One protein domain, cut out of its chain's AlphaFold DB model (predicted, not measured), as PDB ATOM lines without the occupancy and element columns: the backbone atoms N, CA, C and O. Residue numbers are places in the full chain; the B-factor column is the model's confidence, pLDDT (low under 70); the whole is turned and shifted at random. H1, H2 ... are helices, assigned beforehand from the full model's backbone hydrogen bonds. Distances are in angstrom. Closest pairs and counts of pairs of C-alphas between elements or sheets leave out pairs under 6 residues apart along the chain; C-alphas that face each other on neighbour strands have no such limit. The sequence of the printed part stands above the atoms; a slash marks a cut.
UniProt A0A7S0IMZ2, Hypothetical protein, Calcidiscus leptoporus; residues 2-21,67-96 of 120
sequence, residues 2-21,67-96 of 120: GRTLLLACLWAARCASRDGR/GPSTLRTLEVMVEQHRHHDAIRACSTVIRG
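Overview. This is residues 2 to 21 and 67 to 96 of the 120 residues of the protein "Hypothetical protein" of Calcidiscus leptoporus (UniProt A0A7S0IMZ2). H2 and H3 form an open V, joined at its corner by residues 80 to 83, and H1 packs over the V between its two arms. H1 meets H3 over a broad contact but H2 over a small one. The printed part has 50 residues with three named helices, H1, H2 and H3 in chain order, and no named strand; its class is all helix. It is compact, with a radius of gyration of the C-alphas of 10.2 A and spans of 27 by 26 by 16 A.

Arrangement. H1, residues 2 to 16, touches H2, residues 68 to 79, with its residues 7 to 11 alone, and H2 touches H1 with residues 74 to 78 alone. The closest C-alphas of the two, those of Leu 7 and Val 78, are 6.8 A apart. H1 and H2 run opposite ways at a steep tilt of 48 degrees. H1 also touches H3, residues 84 to 95, with 21 pairs of C-alphas within 8 A; the closest, those of Ala 12 and Ser 91, are 4.3 A apart. H1 and H3 run the same way at a steep tilt of 43 degrees. H2 and H3 are close but not clearly touching, with the closest C-alphas, Val 78 and His 84, 5.4 A apart, and their lines stand at a steep tilt of 58 degrees, opposite ways. In H1 and H2 every O i to N i+4 pair is within hydrogen-bond range; in H3 3 of 8 are, beside 7 of 9 O i to N i+3 pairs.

Along the chain. H1 runs from C-alpha 2 at (-1.271, 30.205, -43.202) to C-alpha 16, 21.2 A. H2 begins at C-alpha 68 at (-23.041, 40.978, -48.844) and is 16.6 A long. H3 is 18.4 A long and ends at C-alpha 95 at (-21.821, 24.127, -35.422).

Size, cuts and confidence. The two C-alphas farthest apart, those of Ser 69 and Gly 96, are 27.7 A apart. Residues 22 to 66 are not printed, and C-alphas 21 and 67 are 9.0 A apart across this cut, which lies in the link from H1 to H2. The link from H2 to H3 is tight, with 4 residues. The mean pLDDT of the printed part is 88.9, and residues 92 to 96 are under 70.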
ATOM      1  N   GLY A   2      -0.655  29.071 -43.922       95.12
ATOM      2  CA  GLY A   2      -1.271  30.205 -43.202       95.12
ATOM      3  C   GLY A   2      -2.553  30.762 -43.839       95.12
ATOM      4  O   GLY A   2      -3.574  30.847 -43.168       95.12
ATOM      5  N   ARG A   3      -2.544  31.035 -45.153       96.69
ATOM      6  CA  ARG A   3      -3.757  31.457 -45.881       96.69
ATOM      7  C   ARG A   3      -4.897  30.440 -45.780       96.69
ATOM      8  O   ARG A   3      -6.032  30.837 -45.576       96.69
ATOM      9  N   THR A   4      -4.603  29.144 -45.893       96.62
ATOM     10  CA  THR A   4      -5.619  28.083 -45.792       96.62
ATOM     11  C   THR A   4      -6.314  28.114 -44.436       96.62
ATOM     12  O   THR A   4      -7.537  28.099 -44.381       96.62
ATOM     13  N   LEU A   5      -5.537  28.194 -43.352       95.81
ATOM     14  CA  LEU A   5      -6.083  28.233 -41.996       95.81
ATOM     15  C   LEU A   5      -6.898  29.508 -41.761       95.81
ATOM     16  O   LEU A   5      -7.998  29.439 -41.229       95.81
ATOM     17  N   LEU A   6      -6.403  30.658 -42.223       96.94
ATOM     18  CA  LEU A   6      -7.125  31.924 -42.109       96.94
ATOM     19  C   LEU A   6      -8.459  31.901 -42.869       96.94
ATOM     20  O   LEU A   6      -9.482  32.289 -42.310       96.94
ATOM     21  N   LEU A   7      -8.466  31.420 -44.115       96.75
ATOM     22  CA  LEU A   7      -9.695  31.277 -44.897       96.75
ATOM     23  C   LEU A   7     -10.671  30.292 -44.237       96.75
ATOM     24  O   LEU A   7     -11.867  30.558 -44.231       96.75
ATOM     25  N   ALA A   8     -10.182  29.210 -43.622       95.62
ATOM     26  CA  ALA A   8     -11.010  28.296 -42.830       95.62
ATOM     27  C   ALA A   8     -11.650  28.988 -41.617       95.62
ATOM     28  O   ALA A   8     -12.850  28.829 -41.389       95.62
ATOM     29  N   CYS A   9     -10.895  29.808 -40.881       94.88
ATOM     30  CA  CYS A   9     -11.436  30.592 -39.770       94.88
ATOM     31  C   CYS A   9     -12.499  31.598 -40.234       94.88
ATOM     32  O   CYS A   9     -13.567  31.671 -39.632       94.88
ATOM     33  N   LEU A  10     -12.237  32.340 -41.317       94.88
ATOM     34  CA  LEU A  10     -13.190  33.299 -41.886       94.88
ATOM     35  C   LEU A  10     -14.467  32.608 -42.369       94.88
ATOM     36  O   LEU A  10     -15.572  33.052 -42.056       94.88
ATOM     37  N   TRP A  11     -14.316  31.495 -43.088       94.44
ATOM     38  CA  TRP A  11     -15.432  30.700 -43.587       94.44
ATOM     39  C   TRP A  11     -16.303  30.176 -42.445       94.44
ATOM     40  O   TRP A  11     -17.530  30.298 -42.477       94.44
ATOM     41  N   ALA A  12     -15.680  29.642 -41.396       92.44
ATOM     42  CA  ALA A  12     -16.417  29.135 -40.254       92.44
ATOM     43  C   ALA A  12     -17.093  30.246 -39.438       92.44
ATOM     44  O   ALA A  12     -18.255  30.095 -39.065       92.44
ATOM     45  N   ALA A  13     -16.417  31.380 -39.225       91.75
ATOM     46  CA  ALA A  13     -17.006  32.539 -38.557       91.75
ATOM     47  C   ALA A  13     -18.233  33.055 -39.319       91.75
ATOM     48  O   ALA A  13     -19.287  33.287 -38.725       91.75
ATOM     49  N   ARG A  14     -18.148  33.124 -40.653       90.25
ATOM     50  CA  ARG A  14     -19.299  33.464 -41.489       90.25
ATOM     51  C   ARG A  14     -20.426  32.434 -41.393       90.25
ATOM     52  O   ARG A  14     -21.606  32.789 -41.414       90.25
ATOM     53  N   CYS A  15     -20.102  31.150 -41.316       88.50
ATOM     54  CA  CYS A  15     -21.111  30.108 -41.139       88.50
ATOM     55  C   CYS A  15     -21.815  30.194 -39.777       88.50
ATOM     56  O   CYS A  15     -22.967  29.767 -39.684       88.50
ATOM     57  N   ALA A  16     -21.147  30.728 -38.752       86.38
ATOM     58  CA  ALA A  16     -21.697  30.904 -37.412       86.38
ATOM     59  C   ALA A  16     -22.578  32.158 -37.280       86.38
ATOM     60  O   ALA A  16     -23.501  32.178 -36.470       86.38
ATOM     61  N   SER A  17     -22.328  33.215 -38.059       82.62
ATOM     62  CA  SER A  17     -23.115  34.455 -38.004       82.62
ATOM     63  C   SER A  17     -23.175  35.141 -39.368       82.62
ATOM     64  O   SER A  17     -22.140  35.415 -39.973       82.62
ATOM     65  N   ARG A  18     -24.392  35.433 -39.857       74.31
ATOM     66  CA  ARG A  18     -24.599  36.080 -41.168       74.31
ATOM     67  C   ARG A  18     -24.087  37.519 -41.209       74.31
ATOM     68  O   ARG A  18     -23.412  37.856 -42.171       74.31
ATOM     69  N   ASP A  19     -24.334  38.282 -40.146       82.31
ATOM     70  CA  ASP A  19     -23.993  39.709 -40.038       82.31
ATOM     71  C   ASP A  19     -22.890  39.958 -38.992       82.31
ATOM     72  O   ASP A  19     -22.822  41.004 -38.353       82.31
ATOM     73  N   GLY A  20     -22.052  38.944 -38.758       88.62
ATOM     74  CA  GLY A  20     -20.973  39.017 -37.780       88.62
ATOM     75  C   GLY A  20     -19.772  39.833 -38.263       88.62
ATOM     76  O   GLY A  20     -19.626  40.161 -39.442       88.62
ATOM     77  N   ARG A  21     -18.850  40.081 -37.336       93.19
ATOM     78  CA  ARG A  21     -17.527  40.642 -37.611       93.19
ATOM     79  C   ARG A  21     -16.461  39.653 -37.159       93.19
ATOM     80  O   ARG A  21     -16.569  39.086 -36.073       93.19
ATOM     81  N   GLY A  67     -20.699  41.674 -44.540       92.25
ATOM     82  CA  GLY A  67     -21.681  42.272 -45.448       92.25
ATOM     83  C   GLY A  67     -21.718  41.592 -46.829       92.25
ATOM     84  O   GLY A  67     -20.742  40.951 -47.222       92.25
ATOM     85  N   PRO A  68     -22.801  41.752 -47.617       91.25
ATOM     86  CA  PRO A  68     -23.041  40.978 -48.844       91.25
ATOM     87  C   PRO A  68     -21.883  40.953 -49.855       91.25
ATOM     88  O   PRO A  68     -21.618  39.921 -50.471       91.25
ATOM     89  N   SER A  69     -21.173  42.072 -50.017       92.06
ATOM     90  CA  SER A  69     -20.001  42.181 -50.893       92.06
ATOM     91  C   SER A  69     -18.824  41.345 -50.388       92.06
ATOM     92  O   SER A  69     -18.257  40.560 -51.146       92.06
ATOM     93  N   THR A  70     -18.490  41.461 -49.102       93.12
ATOM     94  CA  THR A  70     -17.444  40.669 -48.446       93.12
ATOM     95  C   THR A  70     -17.708  39.176 -48.588       93.12
ATOM     96  O   THR A  70     -16.784  38.412 -48.854       93.12
ATOM     97  N   LEU A  71     -18.965  38.755 -48.438       92.75
ATOM     98  CA  LEU A  71     -19.343  37.345 -48.541       92.75
ATOM     99  C   LEU A  71     -19.064  36.774 -49.909       92.75
ATOM    100  O   LEU A  71     -18.408  35.744 -50.010       92.75
ATOM    101  N   ARG A  72     -19.494  37.489 -50.946       94.50
ATOM    102  CA  ARG A  72     -19.215  37.105 -52.325       94.50
ATOM    103  C   ARG A  72     -17.709  36.980 -52.559       94.50
ATOM    104  O   ARG A  72     -17.258  36.010 -53.156       94.50
ATOM    105  N   THR A  73     -16.924  37.940 -52.071       95.88
ATOM    106  CA  THR A  73     -15.462  37.898 -52.195       95.88
ATOM    107  C   THR A  73     -14.868  36.687 -51.477       95.88
ATOM    108  O   THR A  73     -14.051  35.979 -52.059       95.88
ATOM    109  N   LEU A  74     -15.294  36.413 -50.240       95.38
ATOM    110  CA  LEU A  74     -14.835  35.260 -49.466       95.38
ATOM    111  C   LEU A  74     -15.208  33.938 -50.148       95.38
ATOM    112  O   LEU A  74     -14.376  33.040 -50.219       95.38
ATOM    113  N   GLU A  75     -16.426  33.820 -50.675       95.25
ATOM    114  CA  GLU A  75     -16.885  32.648 -51.427       95.25
ATOM    115  C   GLU A  75     -15.988  32.374 -52.635       95.25
ATOM    116  O   GLU A  75     -15.511  31.250 -52.793       95.25
ATOM    117  N   VAL A  76     -15.684  33.404 -53.432       96.94
ATOM    118  CA  VAL A  76     -14.776  33.292 -54.583       96.94
ATOM    119  C   VAL A  76     -13.362  32.911 -54.137       96.94
ATOM    120  O   VAL A  76     -12.763  32.008 -54.718       96.94
ATOM    121  N   MET A  77     -12.833  33.557 -53.092       96.75
ATOM    122  CA  MET A  77     -11.505  33.242 -52.553       96.75
ATOM    123  C   MET A  77     -11.407  31.792 -52.079       96.75
ATOM    124  O   MET A  77     -10.388  31.147 -52.317       96.75
ATOM    125  N   VAL A  78     -12.441  31.285 -51.402       96.81
ATOM    126  CA  VAL A  78     -12.481  29.900 -50.927       96.81
ATOM    127  C   VAL A  78     -12.586  28.943 -52.101       96.81
ATOM    128  O   VAL A  78     -11.781  28.026 -52.155       96.81
ATOM    129  N   GLU A  79     -13.506  29.166 -53.042       96.62
ATOM    130  CA  GLU A  79     -13.704  28.309 -54.221       96.62
ATOM    131  C   GLU A  79     -12.421  28.162 -55.051       96.62
ATOM    132  O   GLU A  79     -12.026  27.060 -55.419       96.62
ATOM    133  N   GLN A  80     -11.709  29.266 -55.285       96.00
ATOM    134  CA  GLN A  80     -10.470  29.268 -56.069       96.00
ATOM    135  C   GLN A  80      -9.259  28.702 -55.309       96.00
ATOM    136  O   GLN A  80      -8.189  28.511 -55.893       96.00
ATOM    137  N   HIS A  81      -9.373  28.449 -54.002       97.00
ATOM    138  CA  HIS A  81      -8.246  27.972 -53.210       97.00
ATOM    139  C   HIS A  81      -8.056  26.463 -53.381       97.00
ATOM    140  O   HIS A  81      -8.985  25.672 -53.232       97.00
ATOM    141  N   ARG A  82      -6.807  26.024 -53.576       96.94
ATOM    142  CA  ARG A  82      -6.428  24.601 -53.755       96.94
ATOM    143  C   ARG A  82      -6.866  23.641 -52.633       96.94
ATOM    144  O   ARG A  82      -6.696  22.438 -52.765       96.94
ATOM    145  N   HIS A  83      -7.325  24.166 -51.499       96.12
ATOM    146  CA  HIS A  83      -7.773  23.398 -50.334       96.12
ATOM    147  C   HIS A  83      -9.218  23.752 -49.941       96.12
ATOM    148  O   HIS A  83      -9.547  23.735 -48.754       96.12
ATOM    149  N   HIS A  84     -10.062  24.132 -50.904       95.19
ATOM    150  CA  HIS A  84     -11.440  24.566 -50.658       95.19
ATOM    151  C   HIS A  84     -12.274  23.522 -49.905       95.19
ATOM    152  O   HIS A  84     -12.994  23.891 -48.978       95.19
ATOM    153  N   ASP A  85     -12.106  22.231 -50.205       95.06
ATOM    154  CA  ASP A  85     -12.793  21.147 -49.489       95.06
ATOM    155  C   ASP A  85     -12.456  21.137 -47.996       95.06
ATOM    156  O   ASP A  85     -13.345  21.111 -47.145       95.06
ATOM    157  N   ALA A  86     -11.167  21.246 -47.661       93.06
ATOM    158  CA  ALA A  86     -10.711  21.289 -46.274       93.06
ATOM    159  C   ALA A  86     -11.206  22.553 -45.548       93.06
ATOM    160  O   ALA A  86     -11.647  22.480 -44.403       93.06
ATOM    161  N   ILE A  87     -11.183  23.707 -46.227       94.69
ATOM    162  CA  ILE A  87     -11.704  24.976 -45.694       94.69
ATOM    163  C   ILE A  87     -13.195  24.851 -45.358       94.69
ATOM    164  O   ILE A  87     -13.624  25.253 -44.275       94.69
ATOM    165  N   ARG A  88     -13.985  24.270 -46.267       93.38
ATOM    166  CA  ARG A  88     -15.427  24.072 -46.077       93.38
ATOM    167  C   ARG A  88     -15.717  23.078 -44.957       93.38
ATOM    168  O   ARG A  88     -16.570  23.363 -44.112       93.38
ATOM    169  N   ALA A  89     -14.973  21.975 -44.891       88.88
ATOM    170  CA  ALA A  89     -15.121  20.953 -43.859       88.88
ATOM    171  C   ALA A  89     -14.906  21.502 -42.437       88.88
ATOM    172  O   ALA A  89     -15.632  21.124 -41.523       88.88
ATOM    173  N   CYS A  90     -13.992  22.457 -42.231       79.12
ATOM    174  CA  CYS A  90     -13.784  23.063 -40.908       79.12
ATOM    175  C   CYS A  90     -15.036  23.759 -40.331       79.12
ATOM    176  O   CYS A  90     -15.161  23.875 -39.112       79.12
ATOM    177  N   SER A  91     -15.980  24.209 -41.167       74.69
ATOM    178  CA  SER A  91     -17.186  24.910 -40.696       74.69
ATOM    179  C   SER A  91     -18.261  24.004 -40.087       74.69
ATOM    180  O   SER A  91     -19.078  24.486 -39.301       74.69
ATOM    181  N   THR A  92     -18.266  22.703 -40.401       66.88
ATOM    182  CA  THR A  92     -19.252  21.753 -39.851       66.88
ATOM    183  C   THR A  92     -18.969  21.446 -38.382       66.88
ATOM    184  O   THR A  92     -19.900  21.326 -37.588       66.88
ATOM    185  N   VAL A  93     -17.691  21.431 -37.997       60.34
ATOM    186  CA  VAL A  93     -17.232  21.196 -36.620       60.34
ATOM    187  C   VAL A  93     -17.688  22.314 -35.678       60.34
ATOM    188  O   VAL A  93     -18.125  22.048 -34.562       60.34
ATOM    189  N   ILE A  94     -17.668  23.568 -36.138       58.72
ATOM    190  CA  ILE A  94     -17.987  24.739 -35.303       58.72
ATOM    191  C   ILE A  94     -19.490  24.840 -34.975       58.72
ATOM    192  O   ILE A  94     -19.851  25.413 -33.949       58.72
ATOM    193  N   ARG A  95     -20.382  24.214 -35.759       55.22
ATOM    194  CA  ARG A  95     -21.821  24.127 -35.422       55.22
ATOM    195  C   ARG A  95     -22.157  23.047 -34.383       55.22
ATOM    196  O   ARG A  95     -23.231  23.108 -33.792       55.22
ATOM    197  N   GLY A  96     -21.260  22.091 -34.133       44.62
ATOM    198  CA  GLY A  96     -21.502  20.960 -33.225       44.62
ATOM    199  C   GLY A  96     -21.516  21.303 -31.728       44.62
ATOM    200  O   GLY A  96     -21.900  20.460 -30.928       44.62
TER     201      GLY A  96